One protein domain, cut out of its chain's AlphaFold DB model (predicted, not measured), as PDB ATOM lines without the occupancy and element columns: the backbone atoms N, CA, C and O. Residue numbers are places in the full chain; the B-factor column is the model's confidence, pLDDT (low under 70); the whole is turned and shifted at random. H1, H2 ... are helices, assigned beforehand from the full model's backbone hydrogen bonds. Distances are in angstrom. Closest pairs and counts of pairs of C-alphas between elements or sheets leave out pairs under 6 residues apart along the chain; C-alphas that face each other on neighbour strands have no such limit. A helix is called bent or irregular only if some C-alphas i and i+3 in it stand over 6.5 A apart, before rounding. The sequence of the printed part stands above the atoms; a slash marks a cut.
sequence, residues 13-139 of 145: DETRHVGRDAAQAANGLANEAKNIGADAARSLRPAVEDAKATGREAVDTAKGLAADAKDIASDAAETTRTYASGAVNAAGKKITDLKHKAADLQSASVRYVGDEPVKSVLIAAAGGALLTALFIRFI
ATOM      1  N   ASP A  13     -23.339  34.744  47.764       70.19
ATOM      2  CA  ASP A  13     -23.595  33.835  48.884       70.19
ATOM      3  C   ASP A  13     -23.114  32.409  48.602       70.19
ATOM      4  O   ASP A  13     -22.508  31.787  49.477       70.19
ATOM      5  N   GLU A  14     -23.255  31.925  47.370       69.56
ATOM      6  CA  GLU A  14     -22.699  30.636  46.952       69.56
ATOM      7  C   GLU A  14     -21.163  30.654  46.991       69.56
ATOM      8  O   GLU A  14     -20.542  29.735  47.517       69.56
ATOM      9  N   THR A  15     -20.533  31.762  46.589       67.00
ATOM     10  CA  THR A  15     -19.074  31.950  46.696       67.00
ATOM     11  C   THR A  15     -18.603  31.999  48.153       67.00
ATOM     12  O   THR A  15     -17.546  31.463  48.483       67.00
ATOM     13  N   ARG A  16     -19.382  32.594  49.069       73.31
ATOM     14  CA  ARG A  16     -19.084  32.581  50.515       73.31
ATOM     15  C   ARG A  16     -19.252  31.204  51.146       73.31
ATOM     16  O   ARG A  16     -18.596  30.921  52.149       73.31
ATOM     17  N   HIS A  17     -20.151  30.380  50.618       76.00
ATOM     18  CA  HIS A  17     -20.308  28.990  51.037       76.00
ATOM     19  C   HIS A  17     -19.142  28.140  50.539       76.00
ATOM     20  O   HIS A  17     -18.417  27.584  51.359       76.00
ATOM     21  N   VAL A  18     -18.851  28.188  49.238       74.44
ATOM     22  CA  VAL A  18     -17.706  27.492  48.633       74.44
ATOM     23  C   VAL A  18     -16.384  27.927  49.272       74.44
ATOM     24  O   VAL A  18     -15.526  27.094  49.546       74.44
ATOM     25  N   GLY A  19     -16.215  29.216  49.579       72.94
ATOM     26  CA  GLY A  19     -15.028  29.729  50.263       72.94
ATOM     27  C   GLY A  19     -14.873  29.204  51.695       72.94
ATOM     28  O   GLY A  19     -13.754  28.913  52.118       72.94
ATOM     29  N   ARG A  20     -15.977  29.038  52.436       80.38
ATOM     30  CA  ARG A  20     -15.956  28.431  53.778       80.38
ATOM     31  C   ARG A  20     -15.646  26.939  53.715       80.38
ATOM     32  O   ARG A  20     -14.792  26.485  54.472       80.38
ATOM     33  N   ASP A  21     -16.254  26.218  52.781       81.75
ATOM     34  CA  ASP A  21     -16.027  24.783  52.598       81.75
ATOM     35  C   ASP A  21     -14.583  24.501  52.150       81.75
ATOM     36  O   ASP A  21     -13.914  23.618  52.690       81.75
ATOM     37  N   ALA A  22     -14.046  25.321  51.241       72.81
ATOM     38  CA  ALA A  22     -12.651  25.260  50.813       72.81
ATOM     39  C   ALA A  22     -11.678  25.597  51.954       72.81
ATOM     40  O   ALA A  22     -10.672  24.910  52.128       72.81
ATOM     41  N   ALA A  23     -11.975  26.615  52.767       72.62
ATOM     42  CA  ALA A  23     -11.163  26.948  53.934       72.62
ATOM     43  C   ALA A  23     -11.183  25.824  54.984       72.62
ATOM     44  O   ALA A  23     -10.159  25.541  55.606       72.62
ATOM     45  N   GLN A  24     -12.319  25.154  55.174       83.19
ATOM     46  CA  GLN A  24     -12.445  24.030  56.098       83.19
ATOM     47  C   GLN A  24     -11.684  22.795  55.595       83.19
ATOM     48  O   GLN A  24     -10.941  22.184  56.365       83.19
ATOM     49  N   ALA A  25     -11.777  22.484  54.301       79.12
ATOM     50  CA  ALA A  25     -10.994  21.425  53.667       79.12
ATOM     51  C   ALA A  25      -9.483  21.706  53.740       79.12
ATOM     52  O   ALA A  25      -8.701  20.824  54.099       79.12
ATOM     53  N   ALA A  26      -9.069  22.952  53.485       69.25
ATOM     54  CA  ALA A  26      -7.678  23.378  53.601       69.25
ATOM     55  C   ALA A  26      -7.154  23.265  55.041       69.25
ATOM     56  O   ALA A  26      -6.020  22.837  55.243       69.25
ATOM     57  N   ASN A  27      -7.971  23.588  56.050       81.06
ATOM     58  CA  ASN A  27      -7.602  23.394  57.455       81.06
ATOM     59  C   ASN A  27      -7.470  21.908  57.822       81.06
ATOM     60  O   ASN A  27      -6.560  21.551  58.568       81.06
ATOM     61  N   GLY A  28      -8.331  21.039  57.280       85.12
ATOM     62  CA  GLY A  28      -8.218  19.586  57.441       85.12
ATOM     63  C   GLY A  28      -6.903  19.049  56.872       85.12
ATOM     64  O   GLY A  28      -6.121  18.443  57.600       85.12
ATOM     65  N   LEU A  29      -6.610  19.382  55.612       71.62
ATOM     66  CA  LEU A  29      -5.365  19.014  54.927       71.62
ATOM     67  C   LEU A  29      -4.125  19.578  55.629       71.62
ATOM     68  O   LEU A  29      -3.127  18.878  55.769       71.62
ATOM     69  N   ALA A  30      -4.175  20.823  56.105       74.44
ATOM     70  CA  ALA A  30      -3.067  21.436  56.831       74.44
ATOM     71  C   ALA A  30      -2.818  20.765  58.189       74.44
ATOM     72  O   ALA A  30      -1.664  20.614  58.592       74.44
ATOM     73  N   ASN A  31      -3.870  20.353  58.899       84.12
ATOM     74  CA  ASN A  31      -3.740  19.626  60.162       84.12
ATOM     75  C   ASN A  31      -3.211  18.206  59.946       84.12
ATOM     76  O   ASN A  31      -2.332  17.764  60.681       84.12
ATOM     77  N   GLU A  32      -3.673  17.519  58.906       79.88
ATOM     78  CA  GLU A  32      -3.179  16.192  58.546       79.88
ATOM     79  C   GLU A  32      -1.719  16.241  58.076       79.88
ATOM     80  O   GLU A  32      -0.886  15.481  58.566       79.88
ATOM     81  N   ALA A  33      -1.362  17.227  57.249       71.12
ATOM     82  CA  ALA A  33       0.018  17.485  56.848       71.12
ATOM     83  C   ALA A  33       0.921  17.841  58.040       71.12
ATOM     84  O   ALA A  33       2.072  17.408  58.086       71.12
ATOM     85  N   LYS A  34       0.419  18.595  59.028       81.00
ATOM     86  CA  LYS A  34       1.153  18.869  60.273       81.00
ATOM     87  C   LYS A  34       1.375  17.607  61.094       81.00
ATOM     88  O   LYS A  34       2.468  17.451  61.626       81.00
ATOM     89  N   ASN A  35       0.386  16.724  61.191       86.00
ATOM     90  CA  ASN A  35       0.513  15.476  61.941       86.00
ATOM     91  C   ASN A  35       1.506  14.522  61.263       86.00
ATOM     92  O   ASN A  35       2.460  14.088  61.902       86.00
ATOM     93  N   ILE A  36       1.367  14.304  59.952       80.62
ATOM     94  CA  ILE A  36       2.302  13.493  59.154       80.62
ATOM     95  C   ILE A  36       3.711  14.095  59.204       80.62
ATOM     96  O   ILE A  36       4.695  13.382  59.399       80.62
ATOM     97  N   GLY A  37       3.820  15.417  59.068       77.94
ATOM     98  CA  GLY A  37       5.085  16.136  59.159       77.94
ATOM     99  C   GLY A  37       5.718  16.051  60.547       77.94
ATOM    100  O   GLY A  37       6.933  15.916  60.647       77.94
ATOM    101  N   ALA A  38       4.922  16.089  61.616       84.06
ATOM    102  CA  ALA A  38       5.403  15.959  62.988       84.06
ATOM    103  C   ALA A  38       5.893  14.540  63.294       84.06
ATOM    104  O   ALA A  38       6.928  14.391  63.947       84.06
ATOM    105  N   ASP A  39       5.205  13.512  62.801       83.62
ATOM    106  CA  ASP A  39       5.635  12.122  62.957       83.62
ATOM    107  C   ASP A  39       6.884  11.832  62.125       83.62
ATOM    108  O   ASP A  39       7.865  11.323  62.664       83.62
ATOM    109  N   ALA A  40       6.928  12.281  60.868       75.31
ATOM    110  CA  ALA A  40       8.133  12.206  60.046       75.31
ATOM    111  C   ALA A  40       9.307  12.955  60.698       75.31
ATOM    112  O   ALA A  40      10.413  12.427  60.776       75.31
ATOM    113  N   ALA A  41       9.073  14.156  61.235       76.12
ATOM    114  CA  ALA A  41      10.095  14.926  61.936       76.12
ATOM    115  C   ALA A  41      10.566  14.237  63.222       76.12
ATOM    116  O   ALA A  41      11.752  14.307  63.528       76.12
ATOM    117  N   ARG A  42       9.689  13.556  63.970       84.25
ATOM    118  CA  ARG A  42      10.068  12.763  65.151       84.25
ATOM    119  C   ARG A  42      10.874  11.528  64.774       84.25
ATOM    120  O   ARG A  42      11.892  11.279  65.412       84.25
ATOM    121  N   SER A  43      10.467  10.800  63.737       81.31
ATOM    122  CA  SER A  43      11.188   9.627  63.232       81.31
ATOM    123  C   SER A  43      12.551   9.993  62.649       81.31
ATOM    124  O   SER A  43      13.503   9.231  62.785       81.31
ATOM    125  N   LEU A  44      12.665  11.174  62.039       79.75
ATOM    126  CA  LEU A  44      13.913  11.690  61.484       79.75
ATOM    127  C   LEU A  44      14.750  12.459  62.505       79.75
ATOM    128  O   LEU A  44      15.921  12.698  62.244       79.75
ATOM    129  N   ARG A  45      14.203  12.837  63.665       84.56
ATOM    130  CA  ARG A  45      14.921  13.609  64.688       84.56
ATOM    131  C   ARG A  45      16.273  13.002  65.090       84.56
ATOM    132  O   ARG A  45      17.222  13.777  65.108       84.56
ATOM    133  N   PRO A  46      16.411  11.682  65.339       80.69
ATOM    134  CA  PRO A  46      17.711  11.092  65.663       80.69
ATOM    135  C   PRO A  46      18.691  11.210  64.488       80.69
ATOM    136  O   PRO A  46      19.811  11.672  64.659       80.69
ATOM    137  N   ALA A  47      18.233  10.910  63.266       73.62
ATOM    138  CA  ALA A  47      19.043  11.045  62.055       73.62
ATOM    139  C   ALA A  47      19.425  12.507  61.752       73.62
ATOM    140  O   ALA A  47      20.489  12.773  61.206       73.62
ATOM    141  N   VAL A  48      18.570  13.469  62.109       75.94
ATOM    142  CA  VAL A  48      18.823  14.910  61.976       75.94
ATOM    143  C   VAL A  48      19.781  15.405  63.056       75.94
ATOM    144  O   VAL A  48      20.568  16.305  62.779       75.94
ATOM    145  N   GLU A  49      19.723  14.872  64.274       80.25
ATOM    146  CA  GLU A  49      20.677  15.200  65.339       80.25
ATOM    147  C   GLU A  49      22.080  14.683  64.984       80.25
ATOM    148  O   GLU A  49      23.027  15.474  65.021       80.25
ATOM    149  N   ASP A  50      22.189  13.452  64.477       78.81
ATOM    150  CA  ASP A  50      23.438  12.898  63.935       78.81
ATOM    151  C   ASP A  50      23.920  13.679  62.702       78.81
ATOM    152  O   ASP A  50      25.067  14.118  62.643       78.81
ATOM    153  N   ALA A  51      23.033  13.967  61.743       71.19
ATOM    154  CA  ALA A  51      23.380  14.758  60.560       71.19
ATOM    155  C   ALA A  51      23.761  16.206  60.900       71.19
ATOM    156  O   ALA A  51      24.564  16.809  60.191       71.19
ATOM    157  N   LYS A  52      23.220  16.793  61.975       80.25
ATOM    158  CA  LYS A  52      23.642  18.112  62.470       80.25
ATOM    159  C   LYS A  52      25.017  18.052  63.115       80.25
ATOM    160  O   LYS A  52      25.773  19.005  62.942       80.25
ATOM    161  N   ALA A  53      25.337  16.987  63.846       80.31
ATOM    162  CA  ALA A  53      26.665  16.788  64.416       80.31
ATOM    163  C   ALA A  53      27.708  16.611  63.301       80.31
ATOM    164  O   ALA A  53      28.613  17.435  63.181       80.31
ATOM    165  N   THR A  54      27.496  15.655  62.391       79.75
ATOM    166  CA  THR A  54      28.358  15.440  61.217       79.75
ATOM    167  C   THR A  54      28.403  16.665  60.303       79.75
ATOM    168  O   THR A  54      29.452  17.026  59.778       79.75
ATOM    169  N   GLY A  55      27.276  17.354  60.123       76.38
ATOM    170  CA  GLY A  55      27.191  18.574  59.326       76.38
ATOM    171  C   GLY A  55      27.983  19.729  59.933       76.38
ATOM    172  O   GLY A  55      28.623  20.472  59.196       76.38
ATOM    173  N   ARG A  56      27.993  19.874  61.263       85.31
ATOM    174  CA  ARG A  56      28.837  20.862  61.952       85.31
ATOM    175  C   ARG A  56      30.315  20.549  61.776       85.31
ATOM    176  O   ARG A  56      31.055  21.445  61.394       85.31
ATOM    177  N   GLU A  57      30.720  19.295  61.952       82.31
ATOM    178  CA  GLU A  57      32.108  18.868  61.731       82.31
ATOM    179  C   GLU A  57      32.555  19.091  60.281       82.31
ATOM    180  O   GLU A  57      33.648  19.603  60.030       82.31
ATOM    181  N   ALA A  58      31.693  18.781  59.310       77.81
ATOM    182  CA  ALA A  58      31.953  19.033  57.896       77.81
ATOM    183  C   ALA A  58      32.048  20.535  57.586       77.81
ATOM    184  O   ALA A  58      32.916  20.951  56.820       77.81
ATOM    185  N   VAL A  59      31.187  21.361  58.190       82.94
ATOM    186  CA  VAL A  59      31.220  22.822  58.040       82.94
ATOM    187  C   VAL A  59      32.470  23.414  58.678       82.94
ATOM    188  O   VAL A  59      33.079  24.295  58.078       82.94
ATOM    189  N   ASP A  60      32.882  22.947  59.851       86.94
ATOM    190  CA  ASP A  60      34.085  23.442  60.518       86.94
ATOM    191  C   ASP A  60      35.355  22.992  59.784       86.94
ATOM    192  O   ASP A  60      36.257  23.802  59.575       86.94
ATOM    193  N   THR A  61      35.382  21.766  59.251       84.50
ATOM    194  CA  THR A  61      36.441  21.298  58.338       84.50
ATOM    195  C   THR A  61      36.490  22.144  57.067       84.50
ATOM    196  O   THR A  61      37.561  22.565  56.635       84.50
ATOM    197  N   ALA A  62      35.330  22.441  56.471       73.44
ATOM    198  CA  ALA A  62      35.243  23.284  55.285       73.44
ATOM    199  C   ALA A  62      35.674  24.725  55.575       73.44
ATOM    200  O   ALA A  62      36.317  25.335  54.730       73.44
ATOM    201  N   LYS A  63      35.359  25.269  56.756       83.00
ATOM    202  CA  LYS A  63      35.828  26.591  57.188       83.00
ATOM    203  C   LYS A  63      37.334  26.616  57.412       83.00
ATOM    204  O   LYS A  63      37.950  27.585  56.992       83.00
ATOM    205  N   GLY A  64      37.909  25.578  58.021       83.12
ATOM    206  CA  GLY A  64      39.361  25.435  58.172       83.12
ATOM    207  C   GLY A  64      40.053  25.399  56.812       83.12
ATOM    208  O   GLY A  64      40.865  26.263  56.509       83.12
ATOM    209  N   LEU A  65      39.610  24.500  55.928       80.00
ATOM    210  CA  LEU A  65      40.157  24.384  54.577       80.00
ATOM    211  C   LEU A  65      39.942  25.652  53.739       80.00
ATOM    212  O   LEU A  65      40.801  26.016  52.947       80.00
ATOM    213  N   ALA A  66      38.800  26.328  53.889       75.88
ATOM    214  CA  ALA A  66      38.528  27.582  53.196       75.88
ATOM    215  C   ALA A  66      39.368  28.739  53.743       75.88
ATOM    216  O   ALA A  66      39.727  29.612  52.961       75.88
ATOM    217  N   ALA A  67      39.674  28.765  55.042       80.44
ATOM    218  CA  ALA A  67      40.592  29.738  55.623       80.44
ATOM    219  C   ALA A  67      42.013  29.515  55.090       80.44
ATOM    220  O   ALA A  67      42.583  30.439  54.520       80.44
ATOM    221  N   ASP A  68      42.506  28.275  55.123       81.75
ATOM    222  CA  ASP A  68      43.825  27.913  54.589       81.75
ATOM    223  C   ASP A  68      43.920  28.194  53.081       81.75
ATOM    224  O   ASP A  68      44.880  28.790  52.591       81.75
ATOM    225  N   ALA A  69      42.888  27.814  52.322       70.81
ATOM    226  CA  ALA A  69      42.816  28.084  50.892       70.81
ATOM    227  C   ALA A  69      42.701  29.579  50.598       70.81
ATOM    228  O   ALA A  69      43.235  30.025  49.589       70.81
ATOM    229  N   LYS A  70      42.015  30.358  51.440       80.00
ATOM    230  CA  LYS A  70      41.906  31.810  51.288       80.00
ATOM    231  C   LYS A  70      43.243  32.486  51.557       80.00
ATOM    232  O   LYS A  70      43.571  33.388  50.800       80.00
ATOM    233  N   ASP A  71      44.003  32.054  52.556       81.62
ATOM    234  CA  ASP A  71      45.318  32.626  52.856       81.62
ATOM    235  C   ASP A  71      46.319  32.298  51.735       81.62
ATOM    236  O   ASP A  71      46.906  33.209  51.149       81.62
ATOM    237  N   ILE A  72      46.389  31.032  51.299       74.75
ATOM    238  CA  ILE A  72      47.207  30.611  50.144       74.75
ATOM    239  C   ILE A  72      46.765  31.331  48.865       74.75
ATOM    240  O   ILE A  72      47.593  31.792  48.079       74.75
ATOM    241  N   ALA A  73      45.455  31.431  48.632       71.44
ATOM    242  CA  ALA A  73      44.923  32.134  47.477       71.44
ATOM    243  C   ALA A  73      45.121  33.642  47.582       71.44
ATOM    244  O   ALA A  73      45.177  34.270  46.540       71.44
ATOM    245  N   SER A  74      45.227  34.237  48.770       76.62
ATOM    246  CA  SER A  74      45.493  35.666  48.931       76.62
ATOM    247  C   SER A  74      46.943  35.975  48.561       76.62
ATOM    248  O   SER A  74      47.165  36.843  47.719       76.62
ATOM    249  N   ASP A  75      47.902  35.188  49.056       73.81
ATOM    250  CA  ASP A  75      49.327  35.307  48.704       73.81
ATOM    251  C   ASP A  75      49.569  35.018  47.212       73.81
ATOM    252  O   ASP A  75      50.288  35.735  46.501       73.81
ATOM    253  N   ALA A  76      48.903  33.983  46.692       65.94
ATOM    254  CA  ALA A  76      48.949  33.649  45.278       65.94
ATOM    255  C   ALA A  76      48.214  34.689  44.427       65.94
ATOM    256  O   ALA A  76      48.712  35.035  43.363       65.94
ATOM    257  N   ALA A  77      47.059  35.211  44.848       65.75
ATOM    258  CA  ALA A  77      46.312  36.222  44.103       65.75
ATOM    259  C   ALA A  77      47.059  37.546  44.074       65.75
ATOM    260  O   ALA A  77      47.041  38.185  43.032       65.75
ATOM    261  N   GLU A  78      47.748  37.946  45.140       69.06
ATOM    262  CA  GLU A  78      48.591  39.141  45.133       69.06
ATOM    263  C   GLU A  78      49.730  39.002  44.111       69.06
ATOM    264  O   GLU A  78      49.929  39.888  43.278       69.06
ATOM    265  N   THR A  79      50.360  37.826  44.050       64.38
ATOM    266  CA  THR A  79      51.401  37.490  43.059       64.38
ATOM    267  C   THR A  79      50.839  37.328  41.634       64.38
ATOM    268  O   THR A  79      51.466  37.710  40.643       64.38
ATOM    269  N   THR A  80      49.623  36.793  41.506       56.53
ATOM    270  CA  THR A  80      48.972  36.459  40.227       56.53
ATOM    271  C   THR A  80      48.210  37.644  39.644       56.53
ATOM    272  O   THR A  80      48.034  37.704  38.429       56.53
ATOM    273  N   ARG A  81      47.789  38.632  40.442       59.66
ATOM    274  CA  ARG A  81      47.058  39.823  39.978       59.66
ATOM    275  C   ARG A  81      47.857  40.567  38.916       59.66
ATOM    276  O   ARG A  81      47.276  41.005  37.929       59.66
ATOM    277  N   THR A  82      49.177  40.621  39.033       58.50
ATOM    278  CA  THR A  82      50.070  41.269  38.061       58.50
ATOM    279  C   THR A  82      50.176  40.493  36.741       58.50
ATOM    280  O   THR A  82      50.291  41.103  35.682       58.50
ATOM    281  N   TYR A  83      50.061  39.160  36.777       52.22
ATOM    282  CA  TYR A  83      50.189  38.285  35.601       52.22
ATOM    283  C   TYR A  83      48.844  37.997  34.908       52.22
ATOM    284  O   TYR A  83      48.749  37.961  33.683       52.22
ATOM    285  N   ALA A  84      47.770  37.829  35.681       54.62
ATOM    286  CA  ALA A  84      46.447  37.459  35.185       54.62
ATOM    287  C   ALA A  84      45.614  38.658  34.717       54.62
ATOM    288  O   ALA A  84      44.716  38.466  33.897       54.62
ATOM    289  N   SER A  85      45.925  39.891  35.152       60.66
ATOM    290  CA  SER A  85      45.212  41.108  34.723       60.66
ATOM    291  C   SER A  85      45.057  41.206  33.202       60.66
ATOM    292  O   SER A  85      44.004  41.619  32.726       60.66
ATOM    293  N   GLY A  86      46.054  40.763  32.425       61.09
ATOM    294  CA  GLY A  86      45.985  40.754  30.959       61.09
ATOM    295  C   GLY A  86      44.972  39.754  30.382       61.09
ATOM    296  O   GLY A  86      44.258  40.071  29.431       61.09
ATOM    297  N   ALA A  87      44.853  38.567  30.979       57.16
ATOM    298  CA  ALA A  87      43.970  37.501  30.502       57.16
ATOM    299  C   ALA A  87      42.512  37.698  30.950       57.16
ATOM    300  O   ALA A  87      41.586  37.492  30.158       57.16
ATOM    301  N   VAL A  88      42.290  38.159  32.189       61.25
ATOM    302  CA  VAL A  88      40.932  38.414  32.702       61.25
ATOM    303  C   VAL A  88      40.283  39.587  31.968       61.25
ATOM    304  O   VAL A  88      39.079  39.564  31.740       61.25
ATOM    305  N   ASN A  89      41.059  40.569  31.501       64.81
ATOM    306  CA  ASN A  89      40.516  41.684  30.720       64.81
ATOM    307  C   ASN A  89      40.013  41.232  29.333       64.81
ATOM    308  O   ASN A  89      38.973  41.687  28.856       64.81
ATOM    309  N   ALA A  90      40.706  40.278  28.697       64.38
ATOM    310  CA  ALA A  90      40.277  39.684  27.430       64.38
ATOM    311  C   ALA A  90      39.041  38.781  27.599       64.38
ATOM    312  O   ALA A  90      38.108  38.840  26.793       64.38
ATOM    313  N   ALA A  91      38.998  37.984  28.671       65.19
ATOM    314  CA  ALA A  91      37.831  37.178  29.020       65.19
ATOM    315  C   ALA A  91      36.628  38.054  29.418       65.19
ATOM    316  O   ALA A  91      35.511  37.809  28.968       65.19
ATOM    317  N   GLY A  92      36.859  39.121  30.185       71.31
ATOM    318  CA  GLY A  92      35.850  40.093  30.607       71.31
ATOM    319  C   GLY A  92      35.216  40.828  29.430       71.31
ATOM    320  O   GLY A  92      33.993  40.964  29.388       71.31
ATOM    321  N   LYS A  93      36.008  41.205  28.415       73.12
ATOM    322  CA  LYS A  93      35.477  41.738  27.150       73.12
ATOM    323  C   LYS A  93      34.564  40.737  26.443       73.12
ATOM    324  O   LYS A  93      33.451  41.097  26.081       73.12
ATOM    325  N   LYS A  94      34.971  39.467  26.330       74.12
ATOM    326  CA  LYS A  94      34.129  38.429  25.707       74.12
ATOM    327  C   LYS A  94      32.840  38.156  26.483       74.12
ATOM    328  O   LYS A  94      31.800  37.968  25.863       74.12
ATOM    329  N   ILE A  95      32.891  38.147  27.816       73.12
ATOM    330  CA  ILE A  95      31.703  37.990  28.670       73.12
ATOM    331  C   ILE A  95      30.765  39.188  28.507       73.12
ATOM    332  O   ILE A  95      29.551  39.008  28.453       73.12
ATOM    333  N   THR A  96      31.314  40.395  28.389       75.06
ATOM    334  CA  THR A  96      30.529  41.618  28.172       75.06
ATOM    335  C   THR A  96      29.844  41.595  26.803       75.06
ATOM    336  O   THR A  96      28.641  41.836  26.731       75.06
ATOM    337  N   ASP A  97      30.545  41.183  25.744       79.19
ATOM    338  CA  ASP A  97      29.959  40.987  24.410       79.19
ATOM    339  C   ASP A  97      28.868  39.905  24.407       79.19
ATOM    340  O   ASP A  97      27.807  40.077  23.807       79.19
ATOM    341  N   LEU A  98      29.097  38.791  25.110       72.62
ATOM    342  CA  LEU A  98      28.100  37.733  25.300       72.62
ATOM    343  C   LEU A  98      26.874  38.240  26.057       72.62
ATOM    344  O   LEU A  98      25.755  37.890  25.695       72.62
ATOM    345  N   LYS A  99      27.067  39.080  27.076       72.62
ATOM    346  CA  LYS A  99      25.982  39.675  27.858       72.62
ATOM    347  C   LYS A  99      25.154  40.650  27.023       72.62
ATOM    348  O   LYS A  99      23.936  40.616  27.131       72.62
ATOM    349  N   HIS A 100      25.782  41.459  26.171       76.00
ATOM    350  CA  HIS A 100      25.060  42.326  25.236       76.00
ATOM    351  C   HIS A 100      24.248  41.512  24.229       76.00
ATOM    352  O   HIS A 100      23.048  41.727  24.109       76.00
ATOM    353  N   LYS A 101      24.848  40.486  23.614       72.06
ATOM    354  CA  LYS A 101      24.120  39.584  22.709       72.06
ATOM    355  C   LYS A 101      22.983  38.838  23.404       72.06
ATOM    356  O   LYS A 101      21.928  38.649  22.811       72.06
ATOM    357  N   ALA A 102      23.182  38.422  24.653       63.78
ATOM    358  CA  ALA A 102      22.147  37.787  25.461       63.78
ATOM    359  C   ALA A 102      21.031  38.769  25.842       63.78
ATOM    360  O   ALA A 102      19.875  38.372  25.835       63.78
ATOM    361  N   ALA A 103      21.348  40.033  26.129       65.50
ATOM    362  CA  ALA A 103      20.359  41.074  26.403       65.50
ATOM    363  C   ALA A 103      19.547  41.434  25.147       65.50
ATOM    364  O   ALA A 103      18.331  41.604  25.242       65.50
ATOM    365  N   ASP A 104      20.173  41.458  23.969       69.50
ATOM    366  CA  ASP A 104      19.480  41.635  22.687       69.50
ATOM    367  C   ASP A 104      18.567  40.438  22.377       69.50
ATOM    368  O   ASP A 104      17.404  40.609  22.011       69.50
ATOM    369  N   LEU A 105      19.048  39.213  22.615       58.41
ATOM    370  CA  LEU A 105      18.255  37.984  22.498       58.41
ATOM    371  C   LEU A 105      17.116  37.923  23.515       58.41
ATOM    372  O   LEU A 105      16.025  37.479  23.173       58.41
ATOM    373  N   GLN A 106      17.345  38.372  24.747       57.16
ATOM    374  CA  GLN A 106      16.331  38.435  25.792       57.16
ATOM    375  C   GLN A 106      15.265  39.464  25.426       57.16
ATOM    376  O   GLN A 106      14.084  39.153  25.509       57.16
ATOM    377  N   SER A 107      15.658  40.635  24.922       57.00
ATOM    378  CA  SER A 107      14.741  41.674  24.438       57.00
ATOM    379  C   SER A 107      13.907  41.189  23.244       57.00
ATOM    380  O   SER A 107      12.714  41.480  23.171       57.00
ATOM    381  N   ALA A 108      14.492  40.374  22.359       54.78
ATOM    382  CA  ALA A 108      13.769  39.695  21.282       54.78
ATOM    383  C   ALA A 108      12.882  38.528  21.781       54.78
ATOM    384  O   ALA A 108      11.824  38.276  21.209       54.78
ATOM    385  N   SER A 109      13.263  37.852  22.872       44.84
ATOM    386  CA  SER A 109      12.579  36.662  23.411       44.84
ATOM    387  C   SER A 109      11.529  36.957  24.489       44.84
ATOM    388  O   SER A 109      10.692  36.098  24.750       44.84
ATOM    389  N   VAL A 110      11.481  38.154  25.088       49.56
ATOM    390  CA  VAL A 110      10.384  38.535  26.008       49.56
ATOM    391  C   VAL A 110       9.042  38.608  25.259       49.56
ATOM    392  O   VAL A 110       7.995  38.398  25.860       49.56
ATOM    393  N   ARG A 111       9.056  38.773  23.927       47.94
ATOM    394  CA  ARG A 111       7.867  38.584  23.076       47.94
ATOM    395  C   ARG A 111       7.494  37.117  22.803       47.94
ATOM    396  O   ARG A 111       6.415  36.892  22.279       47.94
ATOM    397  N   TYR A 112       8.342  36.147  23.160       44.19
ATOM    398  CA  TYR A 112       8.130  34.708  22.922       44.19
ATOM    399  C   TYR A 112       7.936  33.891  24.221       44.19
ATOM    400  O   TYR A 112       7.392  32.794  24.197       44.19
ATOM    401  N   VAL A 113       8.334  34.429  25.381       44.84
ATOM    402  CA  VAL A 113       8.157  33.798  26.711       44.84
ATOM    403  C   VAL A 113       6.718  33.931  27.253       44.84
ATOM    404  O   VAL A 113       6.401  33.385  28.306       44.84
ATOM    405  N   GLY A 114       5.821  34.597  26.519       51.75
ATOM    406  CA  GLY A 114       4.401  34.700  26.873       51.75
ATOM    407  C   GLY A 114       3.589  33.409  26.706       51.75
ATOM    408  O   GLY A 114       2.571  33.276  27.376       51.75
ATOM    409  N   ASP A 115       4.036  32.454  25.876       54.34
ATOM    410  CA  ASP A 115       3.175  31.339  25.441       54.34
ATOM    411  C   ASP A 115       3.501  29.952  26.045       54.34
ATOM    412  O   ASP A 115       2.634  29.081  26.040       54.34
ATOM    413  N   GLU A 116       4.693  29.695  26.615       50.44
ATOM    414  CA  GLU A 116       5.060  28.331  27.073       50.44
ATOM    415  C   GLU A 116       5.911  28.284  28.371       50.44
ATOM    416  O   GLU A 116       7.139  28.147  28.320       50.44
ATOM    417  N   PRO A 117       5.289  28.290  29.570       51.34
ATOM    418  CA  PRO A 117       5.997  28.309  30.860       51.34
ATOM    419  C   PRO A 117       6.815  27.036  31.155       51.34
ATOM    420  O   PRO A 117       7.795  27.079  31.905       51.34
ATOM    421  N   VAL A 118       6.462  25.903  30.540       54.97
ATOM    422  CA  VAL A 118       7.113  24.601  30.782       54.97
ATOM    423  C   VAL A 118       8.543  24.560  30.218       54.97
ATOM    424  O   VAL A 118       9.433  23.961  30.822       54.97
ATOM    425  N   LYS A 119       8.810  25.254  29.103       52.56
ATOM    426  CA  LYS A 119      10.148  25.283  28.477       52.56
ATOM    427  C   LYS A 119      11.131  26.165  29.249       52.56
ATOM    428  O   LYS A 119      12.305  25.818  29.366       52.56
ATOM    429  N   SER A 120      10.658  27.257  29.849       52.34
ATOM    430  CA  SER A 120      11.467  28.155  30.687       52.34
ATOM    431  C   SER A 120      11.989  27.485  31.960       52.34
ATOM    432  O   SER A 120      13.142  27.704  32.329       52.34
ATOM    433  N   VAL A 121      11.195  26.616  32.597       58.28
ATOM    434  CA  VAL A 121      11.644  25.840  33.769       58.28
ATOM    435  C   VAL A 121      12.721  24.827  33.374       58.28
ATOM    436  O   VAL A 121      13.715  24.685  34.080       58.28
ATOM    437  N   LEU A 122      12.581  24.184  32.213       55.25
ATOM    438  CA  LEU A 122      13.580  23.262  31.660       55.25
ATOM    439  C   LEU A 122      14.916  23.954  31.344       55.25
ATOM    440  O   LEU A 122      15.973  23.412  31.659       55.25
ATOM    441  N   ILE A 123      14.889  25.163  30.779       57.22
ATOM    442  CA  ILE A 123      16.102  25.947  30.494       57.22
ATOM    443  C   ILE A 123      16.743  26.471  31.788       57.22
ATOM    444  O   ILE A 123      17.964  26.416  31.933       57.22
ATOM    445  N   ALA A 124      15.943  26.923  32.757       59.84
ATOM    446  CA  ALA A 124      16.446  27.335  34.068       59.84
ATOM    447  C   ALA A 124      17.088  26.158  34.828       59.84
ATOM    448  O   ALA A 124      18.169  26.304  35.403       59.84
ATOM    449  N   ALA A 125      16.478  24.973  34.762       54.62
ATOM    450  CA  ALA A 125      17.028  23.740  35.316       54.62
ATOM    451  C   ALA A 125      18.320  23.309  34.600       54.62
ATOM    452  O   ALA A 125      19.292  22.947  35.263       54.62
ATOM    453  N   ALA A 126      18.381  23.412  33.268       57.28
ATOM    454  CA  ALA A 126      19.594  23.132  32.499       57.28
ATOM    455  C   ALA A 126      20.741  24.100  32.850       57.28
ATOM    456  O   ALA A 126      21.892  23.680  32.962       57.28
ATOM    457  N   GLY A 127      20.432  25.377  33.102       65.19
ATOM    458  CA  GLY A 127      21.403  26.361  33.584       65.19
ATOM    459  C   GLY A 127      21.949  26.020  34.972       65.19
ATOM    460  O   GLY A 127      23.165  26.004  35.173       65.19
ATOM    461  N   GLY A 128      21.070  25.672  35.918       67.50
ATOM    462  CA  GLY A 128      21.469  25.243  37.262       67.50
ATOM    463  C   GLY A 128      22.314  23.966  37.252       67.50
ATOM    464  O   GLY A 128      23.329  23.890  37.948       67.50
ATOM    465  N   ALA A 129      21.955  22.988  36.417       65.94
ATOM    466  CA  ALA A 129      22.695  21.738  36.263       65.94
ATOM    467  C   ALA A 129      24.084  21.948  35.646       65.94
ATOM    468  O   ALA A 129      25.044  21.341  36.110       65.94
ATOM    469  N   LEU A 130      24.228  22.840  34.659       66.38
ATOM    470  CA  LEU A 130      25.534  23.189  34.087       66.38
ATOM    471  C   LEU A 130      26.440  23.887  35.105       66.38
ATOM    472  O   LEU A 130      27.617  23.541  35.211       66.38
ATOM    473  N   LEU A 131      25.899  24.820  35.892       69.62
ATOM    474  CA  LEU A 131      26.650  25.472  36.969       69.62
ATOM    475  C   LEU A 131      27.057  24.470  38.055       69.62
ATOM    476  O   LEU A 131      28.199  24.484  38.508       69.62
ATOM    477  N   THR A 132      26.161  23.551  38.412       71.38
ATOM    478  CA  THR A 132      26.430  22.488  39.391       71.38
ATOM    479  C   THR A 132      27.469  21.497  38.866       71.38
ATOM    480  O   THR A 132      28.395  21.136  39.584       71.38
ATOM    481  N   ALA A 133      27.384  21.101  37.596       71.19
ATOM    482  CA  ALA A 133      28.357  20.223  36.953       71.19
ATOM    483  C   ALA A 133      29.745  20.874  36.868       71.19
ATOM    484  O   ALA A 133      30.749  20.215  37.140       71.19
ATOM    485  N   LEU A 134      29.818  22.172  36.555       68.06
ATOM    486  CA  LEU A 134      31.068  22.936  36.584       68.06
ATOM    487  C   LEU A 134      31.638  23.043  38.004       68.06
ATOM    488  O   LEU A 134      32.838  22.858  38.192       68.06
ATOM    489  N   PHE A 135      30.792  23.273  39.005       72.56
ATOM    490  CA  PHE A 135      31.196  23.334  40.409       72.56
ATOM    491  C   PHE A 135      31.749  21.988  40.908       72.56
ATOM    492  O   PHE A 135      32.832  21.931  41.492       72.56
ATOM    493  N   ILE A 136      31.070  20.884  40.584       72.81
ATOM    494  CA  ILE A 136      31.519  19.519  40.896       72.81
ATOM    495  C   ILE A 136      32.823  19.186  40.162       72.81
ATOM    496  O   ILE A 136      33.719  18.586  40.749       72.81
ATOM    497  N   ARG A 137      32.977  19.603  38.899       68.06
ATOM    498  CA  ARG A 137      34.220  19.430  38.128       68.06
ATOM    499  C   ARG A 137      35.403  20.150  38.787       68.06
ATOM    500  O   ARG A 137      36.510  19.618  38.754       68.06
ATOM    501  N   PHE A 138      35.175  21.323  39.378       65.19
ATOM    502  CA  PHE A 138      36.214  22.123  40.030       65.19
ATOM    503  C   PHE A 138      36.617  21.565  41.405       65.19
ATOM    504  O   PHE A 138      37.791  21.590  41.757       65.19
ATOM    505  N   ILE A 139      35.667  20.998  42.155       67.25
ATOM    506  CA  ILE A 139      35.911  20.426  43.492       67.25
ATOM    507  C   ILE A 139      36.387  18.964  43.423       67.25
ATOM    508  O   ILE A 139      37.191  18.526  44.241       67.25
TER     509      ILE A 139
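Overview. This is residues 13 to 139 of the 145 residues of an uncharacterized protein of Variovorax sp (UniProt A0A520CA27). One very long helix, H1, bends and curves into a wide open hook, and H2 folds back over its hollow, touching neither arm. The printed part has 127 residues with two named helices, H1 then H2: all helix. It is extended, radius of gyration of the C-alphas 25.7 A, and flat, spanning 73 by 50 by 22 A.

Along the chain. Find C-alpha 13 at (-23.595, 33.835, 48.884); H1 runs to residue 109, assigned by its hydrogen bonds as one helix, but bent: C-alphas 43 and 46 are 7.1 A apart. Arm H1a, residues 13 to 43, spans 44.7 A. Arm H1b, residues 46 to 109, spans 49.7 A and is irregular: C-alphas 83 and 86 are 6.7 A apart. H2, residues 117 to 139, spans 33.4 A, ending at C-alpha 139, (35.911, 20.426, 43.492).

Arrangement. H1a and H1b stand at a steep tilt of 56 degrees. Near residue 82, H1b has a kink of 81 degrees. H2 is apart from both arms. Every O i to N i+4 pair is within hydrogen-bond range in H1a, 55 of 60 in H1b, 18 of 19 in H2.

Size, cuts and confidence. The C-alphas of Asp 13 and Thr 79, the two farthest apart, are 75.3 A apart. The printed part has no cut; the 7-residue link is short. Its mean pLDDT is 70.1; look for values under 70 in residues 76 to 91 and 102 to 131, among others.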